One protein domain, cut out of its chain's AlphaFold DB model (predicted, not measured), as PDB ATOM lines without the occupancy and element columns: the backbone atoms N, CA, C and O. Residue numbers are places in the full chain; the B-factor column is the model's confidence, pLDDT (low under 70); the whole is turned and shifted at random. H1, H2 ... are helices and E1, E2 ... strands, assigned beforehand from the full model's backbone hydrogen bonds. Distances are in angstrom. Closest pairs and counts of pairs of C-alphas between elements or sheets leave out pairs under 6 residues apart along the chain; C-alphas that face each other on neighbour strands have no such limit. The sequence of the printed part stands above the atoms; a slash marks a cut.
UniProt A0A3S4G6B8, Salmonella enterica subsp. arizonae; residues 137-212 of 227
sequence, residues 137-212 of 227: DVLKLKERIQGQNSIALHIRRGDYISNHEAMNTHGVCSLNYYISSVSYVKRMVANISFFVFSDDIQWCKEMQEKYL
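Overview. This is residues 137 to 212 of the 227 residues of a protein of Salmonella enterica subsp. arizonae (UniProt A0A3S4G6B8). A narrow ribbon of two parallel strands, E1 and E2, runs through the middle of a loose set of helices, with H1 and the longest helix, H4, on opposite sides of the ribbon and H5 beyond the side of E2. Past the end of E1, the short helices H2 and H3 form a small head that makes one end of the longest axis. The printed part has 76 residues, with five named helices and two named strands in the order H1 E1 H2 H3 H4 E2 H5; the class is mixed, helices and strands. The whole is loose, with a radius of gyration of the C-alphas of 14.3 A and spans of 41 by 31 by 23 A.

Arrangement. Begin at the sheet, where E1, residues 149 to 155, and E2, residues 192 to 198, are parallel neighbours with 26 degrees between their directions. Look for N 153 and O 195, 2.9 A apart, and N 195 and O 151, 2.8 A apart, both within hydrogen-bond range. H4, residues 175 to 188, is near E1, with 8 pairs of C-alphas within 10 A; its closest C-alphas to E2 are Lys 186 and Ile 192, 7.3 A apart. E1, the helices H2, residues 158 to 162, and H3, residues 164 to 170, then H4 and E2 make a strand-helix-strand unit, two parallel neighbour strands with helices between them in the chain. H2 and H3 touch only at the corner, the closest C-alphas being those of Tyr 160 and Met 167, 5.0 A apart. H1, residues 137 to 146, comes closest to E2 at the C-alphas of Ile 145 and Phe 195, 8.0 A apart. H5, residues 201 to 210, comes closest to E2 at the C-alphas of Ser 198 and Cys 204, 7.7 A apart. Among the pairs that are apart are H1 and H4, H4 and H5, and H3 and H4. Every O i to N i+4 pair is within hydrogen-bond range in H1, H3 and H5, against 9 of 10 in H4 and 0 of 1 in H2, where 1 of 2 O i to N i+3 pairs is within range.

Along the chain. Find C-alpha 149 at (35.861, -22.168, -17.125); from there E1 runs 19.6 A to C-alpha 155, and its parallel neighbour E2 is 19.0 A long from first to last C-alpha. H4 begins at C-alpha 175, at (41.934, -30.019, 4.670), and covers 20.7 A. H1 covers 14.3 A, H2 7.1 A and H3 10.2 A. H5 covers 14.4 A and ends at C-alpha 210, at (36.959, -39.608, 0.569).

Size, cuts and confidence. The two C-alphas farthest apart are those of Gly 147 and Glu 165, 41.3 A. The printed part has no cut, and each link between consecutive named elements is tight. The mean pLDDT of the printed part is 78.8; look for values under 70 at residues 158 to 171 and 208 to 212, where the model's confidence is low.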
ATOM      1  N   ASP A 137      51.994 -32.893 -24.256       89.88
ATOM      2  CA  ASP A 137      51.086 -33.082 -23.124       89.88
ATOM      3  C   ASP A 137      50.713 -31.754 -22.463       89.88
ATOM      4  O   ASP A 137      49.553 -31.534 -22.116       89.88
ATOM      5  N   VAL A 138      51.677 -30.836 -22.341       89.44
ATOM      6  CA  VAL A 138      51.426 -29.492 -21.808       89.44
ATOM      7  C   VAL A 138      50.574 -28.671 -22.774       89.44
ATOM      8  O   VAL A 138      49.713 -27.920 -22.325       89.44
ATOM      9  N   LEU A 139      50.762 -28.828 -24.088       91.81
ATOM     10  CA  LEU A 139      49.919 -28.173 -25.093       91.81
ATOM     11  C   LEU A 139      48.469 -28.672 -25.029       91.81
ATOM     12  O   LEU A 139      47.559 -27.855 -24.918       91.81
ATOM     13  N   LYS A 140      48.255 -29.991 -24.966       91.81
ATOM     14  CA  LYS A 140      46.917 -30.580 -24.775       91.81
ATOM     15  C   LYS A 140      46.267 -30.108 -23.474       91.81
ATOM     16  O   LYS A 140      45.083 -29.785 -23.444       91.81
ATOM     17  N   LEU A 141      47.031 -30.054 -22.380       88.50
ATOM     18  CA  LEU A 141      46.535 -29.534 -21.105       88.50
ATOM     19  C   LEU A 141      46.137 -28.059 -21.221       88.50
ATOM     20  O   LEU A 141      45.086 -27.670 -20.717       88.50
ATOM     21  N   LYS A 142      46.959 -27.244 -21.885       90.94
ATOM     22  CA  LYS A 142      46.679 -25.829 -22.124       90.94
ATOM     23  C   LYS A 142      45.370 -25.653 -22.896       90.94
ATOM     24  O   LYS A 142      44.536 -24.870 -22.457       90.94
ATOM     25  N   GLU A 143      45.166 -26.396 -23.981       93.25
ATOM     26  CA  GLU A 143      43.916 -26.370 -24.757       93.25
ATOM     27  C   GLU A 143      42.708 -26.725 -23.883       93.25
ATOM     28  O   GLU A 143      41.714 -26.001 -23.874       93.25
ATOM     29  N   ARG A 144      42.822 -27.771 -23.053       89.56
ATOM     30  CA  ARG A 144      41.770 -28.148 -22.096       89.56
ATOM     31  C   ARG A 144      41.472 -27.056 -21.071       89.56
ATOM     32  O   ARG A 144      40.313 -26.885 -20.711       89.56
ATOM     33  N   ILE A 145      42.487 -26.357 -20.566       90.81
ATOM     34  CA  ILE A 145      42.308 -25.253 -19.609       90.81
ATOM     35  C   ILE A 145      41.633 -24.059 -20.297       90.81
ATOM     36  O   ILE A 145      40.775 -23.413 -19.707       90.81
ATOM     37  N   GLN A 146      41.998 -23.759 -21.545       92.62
ATOM     38  CA  GLN A 146      41.446 -22.621 -22.285       92.62
ATOM     39  C   GLN A 146      40.020 -22.864 -22.801       92.62
ATOM     40  O   GLN A 146      39.265 -21.908 -22.941       92.62
ATOM     41  N   GLY A 147      39.647 -24.117 -23.066       92.19
ATOM     42  CA  GLY A 147      38.332 -24.484 -23.602       92.19
ATOM     43  C   GLY A 147      37.187 -24.517 -22.585       92.19
ATOM     44  O   GLY A 147      36.070 -24.860 -22.959       92.19
ATOM     45  N   GLN A 148      37.434 -24.212 -21.309       89.12
ATOM     46  CA  GLN A 148      36.408 -24.250 -20.264       89.12
ATOM     47  C   GLN A 148      36.693 -23.242 -19.151       89.12
ATOM     48  O   GLN A 148      37.796 -22.707 -19.036       89.12
ATOM     49  N   ASN A 149      35.698 -23.016 -18.294       89.44
ATOM     50  CA  ASN A 149      35.861 -22.168 -17.125       89.44
ATOM     51  C   ASN A 149      36.733 -22.878 -16.080       89.44
ATOM     52  O   ASN A 149      36.294 -23.808 -15.402       89.44
ATOM     53  N   SER A 150      37.997 -22.477 -16.007       88.69
ATOM     54  CA  SER A 150      39.042 -23.243 -15.333       88.69
ATOM     55  C   SER A 150      39.568 -22.526 -14.099       88.69
ATOM     56  O   SER A 150      39.950 -21.360 -14.164       88.69
ATOM     57  N   ILE A 151      39.677 -23.254 -12.989       88.44
ATOM     58  CA  ILE A 151      40.284 -22.771 -11.745       88.44
ATOM     59  C   ILE A 151      41.517 -23.610 -11.427       88.44
ATOM     60  O   ILE A 151      41.434 -24.829 -11.291       88.44
ATOM     61  N   ALA A 152      42.670 -22.961 -11.276       90.69
ATOM     62  CA  ALA A 152      43.871 -23.618 -10.778       90.69
ATOM     63  C   ALA A 152      43.803 -23.739  -9.248       90.69
ATOM     64  O   ALA A 152      43.664 -22.733  -8.552       90.69
ATOM     65  N   LEU A 153      43.934 -24.957  -8.727       87.38
ATOM     66  CA  LEU A 153      44.024 -25.235  -7.297       87.38
ATOM     67  C   LEU A 153      45.414 -25.787  -6.987       87.38
ATOM     68  O   LEU A 153      45.759 -26.886  -7.411       87.38
ATOM     69  N   HIS A 154      46.219 -25.027  -6.255       88.25
ATOM     70  CA  HIS A 154      47.531 -25.486  -5.818       88.25
ATOM     71  C   HIS A 154      47.450 -26.055  -4.402       88.25
ATOM     72  O   HIS A 154      46.969 -25.385  -3.489       88.25
ATOM     73  N   ILE A 155      47.935 -27.281  -4.225       84.69
ATOM     74  CA  ILE A 155      48.010 -27.977  -2.944       84.69
ATOM     75  C   ILE A 155      49.482 -28.269  -2.677       84.69
ATOM     76  O   ILE A 155      50.065 -29.153  -3.300       84.69
ATOM     77  N   ARG A 156      50.092 -27.524  -1.758       80.88
ATOM     78  CA  ARG A 156      51.486 -27.731  -1.346       80.88
ATOM     79  C   ARG A 156      51.508 -28.524  -0.044       80.88
ATOM     80  O   ARG A 156      50.928 -28.072   0.941       80.88
ATOM     81  N   ARG A 157      52.133 -29.698  -0.049       73.88
ATOM     82  CA  ARG A 157      52.205 -30.610   1.104       73.88
ATOM     83  C   ARG A 157      53.561 -31.291   1.235       73.88
ATOM     84  O   ARG A 157      54.107 -31.290   2.331       73.88
ATOM     85  N   GLY A 158      54.069 -31.857   0.141       66.44
ATOM     86  CA  GLY A 158      55.158 -32.838   0.086       66.44
ATOM     87  C   GLY A 158      56.268 -32.659   1.127       66.44
ATOM     88  O   GLY A 158      56.236 -33.274   2.190       66.44
ATOM     89  N   ASP A 159      57.256 -31.817   0.834       59.84
ATOM     90  CA  ASP A 159      58.438 -31.596   1.682       59.84
ATOM     91  C   ASP A 159      58.131 -30.949   3.045       59.84
ATOM     92  O   ASP A 159      58.987 -30.926   3.927       59.84
ATOM     93  N   TYR A 160      56.912 -30.444   3.240       56.22
ATOM     94  CA  TYR A 160      56.507 -29.740   4.457       56.22
ATOM     95  C   TYR A 160      55.966 -30.688   5.525       56.22
ATOM     96  O   TYR A 160      55.978 -30.340   6.698       56.22
ATOM     97  N   ILE A 161      55.497 -31.876   5.136       58.50
ATOM     98  CA  ILE A 161      54.993 -32.887   6.076       58.50
ATOM     99  C   ILE A 161      56.133 -33.769   6.594       58.50
ATOM    100  O   ILE A 161      56.103 -34.197   7.742       58.50
ATOM    101  N   SER A 162      57.149 -34.034   5.767       55.00
ATOM    102  CA  SER A 162      58.275 -34.904   6.132       55.00
ATOM    103  C   SER A 162      59.405 -34.189   6.878       55.00
ATOM    104  O   SER A 162      60.217 -34.852   7.521       55.00
ATOM    105  N   ASN A 163      59.470 -32.854   6.824       59.75
ATOM    106  CA  ASN A 163      60.475 -32.060   7.526       59.75
ATOM    107  C   ASN A 163      59.823 -31.173   8.599       59.75
ATOM    108  O   ASN A 163      59.185 -30.166   8.285       59.75
ATOM    109  N   HIS A 164      60.040 -31.515   9.873       55.94
ATOM    110  CA  HIS A 164      59.543 -30.756  11.027       55.94
ATOM    111  C   HIS A 164      59.935 -29.267  11.000       55.94
ATOM    112  O   HIS A 164      59.156 -28.417  11.430       55.94
ATOM    113  N   GLU A 165      61.105 -28.925  10.457       55.72
ATOM    114  CA  GLU A 165      61.583 -27.542  10.359       55.72
ATOM    115  C   GLU A 165      60.816 -26.744   9.287       55.72
ATOM    116  O   GLU A 165      60.453 -25.582   9.498       55.72
ATOM    117  N   ALA A 166      60.482 -27.389   8.163       55.81
ATOM    118  CA  ALA A 166      59.646 -26.803   7.113       55.81
ATOM    119  C   ALA A 166      58.191 -26.631   7.579       55.81
ATOM    120  O   ALA A 166      57.576 -25.598   7.301       55.81
ATOM    121  N   MET A 167      57.670 -27.595   8.347       56.28
ATOM    122  CA  MET A 167      56.331 -27.526   8.936       56.28
ATOM    123  C   MET A 167      56.193 -26.344   9.901       56.28
ATOM    124  O   MET A 167      55.206 -25.615   9.828       56.28
ATOM    125  N   ASN A 168      57.201 -26.111  10.747       56.91
ATOM    126  CA  ASN A 168      57.216 -24.997  11.699       56.91
ATOM    127  C   ASN A 168      57.375 -23.624  11.028       56.91
ATOM    128  O   ASN A 168      56.855 -22.634  11.535       56.91
ATOM    129  N   THR A 169      58.091 -23.551   9.902       55.75
ATOM    130  CA  THR A 169      58.405 -22.271   9.242       55.75
ATOM    131  C   THR A 169      57.329 -21.833   8.251       55.75
ATOM    132  O   THR A 169      57.043 -20.642   8.140       55.75
ATOM    133  N   HIS A 170      56.735 -22.770   7.509       59.12
ATOM    134  CA  HIS A 170      55.812 -22.439   6.423       59.12
ATOM    135  C   HIS A 170      54.381 -22.951   6.628       59.12
ATOM    136  O   HIS A 170      53.459 -22.385   6.041       59.12
ATOM    137  N   GLY A 171      54.184 -23.977   7.466       61.56
ATOM    138  CA  GLY A 171      52.877 -24.576   7.736       61.56
ATOM    139  C   GLY A 171      52.238 -25.256   6.518       61.56
ATOM    140  O   GLY A 171      52.607 -25.036   5.367       61.56
ATOM    141  N   VAL A 172      51.240 -26.104   6.761       73.56
ATOM    142  CA  VAL A 172      50.450 -26.743   5.698       73.56
ATOM    143  C   VAL A 172      49.005 -26.292   5.843       73.56
ATOM    144  O   VAL A 172      48.453 -26.305   6.943       73.56
ATOM    145  N   CYS A 173      48.372 -25.895   4.739       80.00
ATOM    146  CA  CYS A 173      46.946 -25.580   4.761       80.00
ATOM    147  C   CYS A 173      46.141 -26.819   5.179       80.00
ATOM    148  O   CYS A 173      46.377 -27.927   4.685       80.00
ATOM    149  N   SER A 174      45.174 -26.625   6.078       82.25
ATOM    150  CA  SER A 174      44.319 -27.712   6.547       82.25
ATOM    151  C   SER A 174      43.424 -28.237   5.422       82.25
ATOM    152  O   SER A 174      43.120 -27.546   4.451       82.25
ATOM    153  N   LEU A 175      42.938 -29.466   5.575       80.81
ATOM    154  CA  LEU A 175      41.934 -30.019   4.670       80.81
ATOM    155  C   LEU A 175      40.691 -29.106   4.566       80.81
ATOM    156  O   LEU A 175      40.204 -28.834   3.469       80.81
ATOM    157  N   ASN A 176      40.233 -28.571   5.703       82.12
ATOM    158  CA  ASN A 176      39.081 -27.671   5.767       82.12
ATOM    159  C   ASN A 176      39.297 -26.372   4.983       82.12
ATOM    160  O   ASN A 176      38.341 -25.860   4.401       82.12
ATOM    161  N   TYR A 177      40.532 -25.861   4.917       87.25
ATOM    162  CA  TYR A 177      40.860 -24.702   4.085       87.25
ATOM    163  C   TYR A 177      40.567 -24.986   2.606       87.25
ATOM    164  O   TYR A 177      39.899 -24.190   1.942       87.25
ATOM    165  N   TYR A 178      40.993 -26.147   2.096       84.81
ATOM    166  CA  TYR A 178      40.752 -26.527   0.703       84.81
ATOM    167  C   TYR A 178      39.263 -26.771   0.418       84.81
ATOM    168  O   TYR A 178      38.744 -26.249  -0.569       84.81
ATOM    169  N   ILE A 179      38.553 -27.487   1.301       83.12
ATOM    170  CA  ILE A 179      37.103 -27.730   1.169       83.12
ATOM    171  C   ILE A 179      36.327 -26.407   1.151       83.12
ATOM    172  O   ILE A 179      35.475 -26.188   0.281       83.12
ATOM    173  N   SER A 180      36.646 -25.503   2.079       87.00
ATOM    174  CA  SER A 180      35.997 -24.194   2.178       87.00
ATOM    175  C   SER A 180      36.280 -23.338   0.948       87.00
ATOM    176  O   SER A 180      35.359 -22.723   0.415       87.00
ATOM    177  N   SER A 181      37.516 -23.355   0.442       88.44
ATOM    178  CA  SER A 181      37.917 -22.612  -0.760       88.44
ATOM    179  C   SER A 181      37.181 -23.097  -2.010       88.44
ATOM    180  O   SER A 181      36.640 -22.289  -2.763       88.44
ATOM    181  N   VAL A 182      37.091 -24.416  -2.216       85.44
ATOM    182  CA  VAL A 182      36.340 -24.989  -3.345       85.44
ATOM    183  C   VAL A 182      34.855 -24.641  -3.243       85.44
ATOM    184  O   VAL A 182      34.254 -24.217  -4.231       85.44
ATOM    185  N   SER A 183      34.272 -24.773  -2.050       85.06
ATOM    186  CA  SER A 183      32.863 -24.440  -1.807       85.06
ATOM    187  C   SER A 183      32.580 -22.958  -2.044       85.06
ATOM    188  O   SER A 183      31.563 -22.612  -2.637       85.06
ATOM    189  N   TYR A 184      33.491 -22.084  -1.617       89.75
ATOM    190  CA  TYR A 184      33.407 -20.646  -1.837       89.75
ATOM    191  C   TYR A 184      33.379 -20.303  -3.330       89.75
ATOM    192  O   TYR A 184      32.460 -19.624  -3.780       89.75
ATOM    193  N   VAL A 185      34.314 -20.839  -4.121       87.50
ATOM    194  CA  VAL A 185      34.375 -20.562  -5.568       87.50
ATOM    195  C   VAL A 185      33.151 -21.115  -6.303       87.50
ATOM    196  O   VAL A 185      32.595 -20.419  -7.150       87.50
ATOM    197  N   LYS A 186      32.667 -22.312  -5.940       84.38
ATOM    198  CA  LYS A 186      31.453 -22.909  -6.530       84.38
ATOM    199  C   LYS A 186      30.191 -22.070  -6.326       84.38
ATOM    200  O   LYS A 186      29.297 -22.133  -7.161       84.38
ATOM    201  N   ARG A 187      30.106 -21.290  -5.242       89.62
ATOM    202  CA  ARG A 187      28.980 -20.366  -5.020       89.62
ATOM    203  C   ARG A 187      29.038 -19.129  -5.914       89.62
ATOM    204  O   ARG A 187      28.000 -18.544  -6.186       89.62
ATOM    205  N   MET A 188      30.232 -18.722  -6.340       90.62
ATOM    206  CA  MET A 188      30.421 -17.515  -7.149       90.62
ATOM    207  C   MET A 188      30.396 -17.794  -8.651       90.62
ATOM    208  O   MET A 188      30.081 -16.904  -9.434       90.62
ATOM    209  N   VAL A 189      30.788 -19.002  -9.064       87.19
ATOM    210  CA  VAL A 189      31.020 -19.324 -10.471       87.19
ATOM    211  C   VAL A 189      30.445 -20.701 -10.798       87.19
ATOM    212  O   VAL A 189      30.870 -21.717 -10.244       87.19
ATOM    213  N   ALA A 190      29.491 -20.738 -11.730       85.38
ATOM    214  CA  ALA A 190      28.921 -21.975 -12.255       85.38
ATOM    215  C   ALA A 190      29.816 -22.608 -13.340       85.38
ATOM    216  O   ALA A 190      30.646 -21.935 -13.957       85.38
ATOM    217  N   ASN A 191      29.611 -23.905 -13.595       85.50
ATOM    218  CA  ASN A 191      30.274 -24.671 -14.662       85.50
ATOM    219  C   ASN A 191      31.811 -24.618 -14.621       85.50
ATOM    220  O   ASN A 191      32.459 -24.450 -15.652       85.50
ATOM    221  N   ILE A 192      32.395 -24.747 -13.425       85.44
ATOM    222  CA  ILE A 192      33.846 -24.693 -13.221       85.44
ATOM    223  C   ILE A 192      34.514 -26.068 -13.239       85.44
ATOM    224  O   ILE A 192      34.031 -27.023 -12.628       85.44
ATOM    225  N   SER A 193      35.698 -26.118 -13.843       83.62
ATOM    226  CA  SER A 193      36.629 -27.242 -13.780       83.62
ATOM    227  C   SER A 193      37.863 -26.862 -12.974       83.62
ATOM    228  O   SER A 193      38.566 -25.902 -13.291       83.62
ATOM    229  N   PHE A 194      38.150 -27.633 -11.930       83.75
ATOM    230  CA  PHE A 194      39.352 -27.445 -11.124       83.75
ATOM    231  C   PHE A 194      40.529 -28.235 -11.703       83.75
ATOM    232  O   PHE A 194      40.422 -29.428 -11.989       83.75
ATOM    233  N   PHE A 195      41.671 -27.568 -11.824       86.31
ATOM    234  CA  PHE A 195      42.948 -28.144 -12.225       86.31
ATOM    235  C   PHE A 195      43.890 -28.139 -11.028       86.31
ATOM    236  O   PHE A 195      44.337 -27.077 -10.592       86.31
ATOM    237  N   VAL A 196      44.169 -29.324 -10.485       86.50
ATOM    238  CA  VAL A 196      44.984 -29.470  -9.277       86.50
ATOM    239  C   VAL A 196      46.466 -29.575  -9.619       86.50
ATOM    240  O   VAL A 196      46.874 -30.430 -10.405       86.50
ATOM    241  N   PHE A 197      47.270 -28.735  -8.976       86.88
ATOM    242  CA  PHE A 197      48.728 -28.763  -9.014       86.88
ATOM    243  C   PHE A 197      49.236 -29.087  -7.612       86.88
ATOM    244  O   PHE A 197      48.915 -28.369  -6.666       86.88
ATOM    245  N   SER A 198      50.006 -30.159  -7.454       86.38
ATOM    246  CA  SER A 198      50.509 -30.565  -6.142       86.38
ATOM    247  C   SER A 198      51.836 -31.298  -6.243       86.38
ATOM    248  O   SER A 198      52.152 -31.894  -7.272       86.38
ATOM    249  N   ASP A 199      52.598 -31.247  -5.158       81.62
ATOM    250  CA  ASP A 199      53.752 -32.105  -4.908       81.62
ATOM    251  C   ASP A 199      53.381 -33.438  -4.230       81.62
ATOM    252  O   ASP A 199      54.226 -34.324  -4.160       81.62
ATOM    253  N   ASP A 200      52.124 -33.617  -3.807       83.94
ATOM    254  CA  ASP A 200      51.572 -34.864  -3.267       83.94
ATOM    255  C   ASP A 200      50.265 -35.236  -3.991       83.94
ATOM    256  O   ASP A 200      49.138 -35.024  -3.529       83.94
ATOM    257  N   ILE A 201      50.425 -35.775  -5.201       82.88
ATOM    258  CA  ILE A 201      49.305 -36.162  -6.071       82.88
ATOM    259  C   ILE A 201      48.503 -37.327  -5.482       82.88
ATOM    260  O   ILE A 201      47.299 -37.415  -5.727       82.88
ATOM    261  N   GLN A 202      49.146 -38.219  -4.726       83.62
ATOM    262  CA  GLN A 202      48.469 -39.372  -4.141       83.62
ATOM    263  C   GLN A 202      47.476 -38.922  -3.069       83.62
ATOM    264  O   GLN A 202      46.301 -39.283  -3.140       83.62
ATOM    265  N   TRP A 203      47.895 -38.027  -2.172       81.31
ATOM    266  CA  TRP A 203      46.998 -37.445  -1.179       81.31
ATOM    267  C   TRP A 203      45.823 -36.690  -1.813       81.31
ATOM    268  O   TRP A 203      44.683 -36.801  -1.357       81.31
ATOM    269  N   CYS A 204      46.067 -35.968  -2.912       82.44
ATOM    270  CA  CYS A 204      45.004 -35.274  -3.642       82.44
ATOM    271  C   CYS A 204      43.941 -36.238  -4.201       82.44
ATOM    272  O   CYS A 204      42.756 -35.902  -4.200       82.44
ATOM    273  N   LYS A 205      44.340 -37.428  -4.670       79.69
ATOM    274  CA  LYS A 205      43.402 -38.455  -5.157       79.69
ATOM    275  C   LYS A 205      42.579 -39.054  -4.024       79.69
ATOM    276  O   LYS A 205      41.363 -39.143  -4.141       79.69
ATOM    277  N   GLU A 206      43.215 -39.382  -2.905       77.62
ATOM    278  CA  GLU A 206      42.508 -39.907  -1.732       77.62
ATOM    279  C   GLU A 206      41.497 -38.903  -1.178       77.62
ATOM    280  O   GLU A 206      40.396 -39.277  -0.778       77.62
ATOM    281  N   MET A 207      41.835 -37.610  -1.189       71.69
ATOM    282  CA  MET A 207      40.885 -36.555  -0.852       71.69
ATOM    283  C   MET A 207      39.669 -36.530  -1.774       71.69
ATOM    284  O   MET A 207      38.546 -36.342  -1.304       71.69
ATOM    285  N   GLN A 208      39.906 -36.660  -3.081       68.88
ATOM    286  CA  GLN A 208      38.851 -36.659  -4.087       68.88
ATOM    287  C   GLN A 208      37.874 -37.817  -3.850       68.88
ATOM    288  O   GLN A 208      36.665 -37.613  -3.933       68.88
ATOM    289  N   GLU A 209      38.391 -38.996  -3.506       62.03
ATOM    290  CA  GLU A 209      37.595 -40.190  -3.208       62.03
ATOM    291  C   GLU A 209      36.848 -40.084  -1.868       62.03
ATOM    292  O   GLU A 209      35.664 -40.404  -1.803       62.03
ATOM    293  N   LYS A 210      37.506 -39.601  -0.803       53.91
ATOM    294  CA  LYS A 210      36.959 -39.608   0.569       53.91
ATOM    295  C   LYS A 210      35.962 -38.492   0.872       53.91
ATOM    296  O   LYS A 210      35.053 -38.705   1.664       53.91
ATOM    297  N   TYR A 211      36.132 -37.300   0.299       55.31
ATOM    298  CA  TYR A 211      35.378 -36.113   0.732       55.31
ATOM    299  C   TYR A 211      34.306 -35.650  -0.253       55.31
ATOM    300  O   TYR A 211      33.749 -34.573  -0.045       55.31
ATOM    301  N   LEU A 212      34.017 -36.421  -1.316       48.78
ATOM    302  CA  LEU A 212      33.005 -36.076  -2.330       48.78
ATOM    303  C   LEU A 212      33.089 -34.596  -2.753       48.78
ATOM    304  O   LEU A 212      32.087 -33.946  -3.064       48.78
TER     305      LEU A 212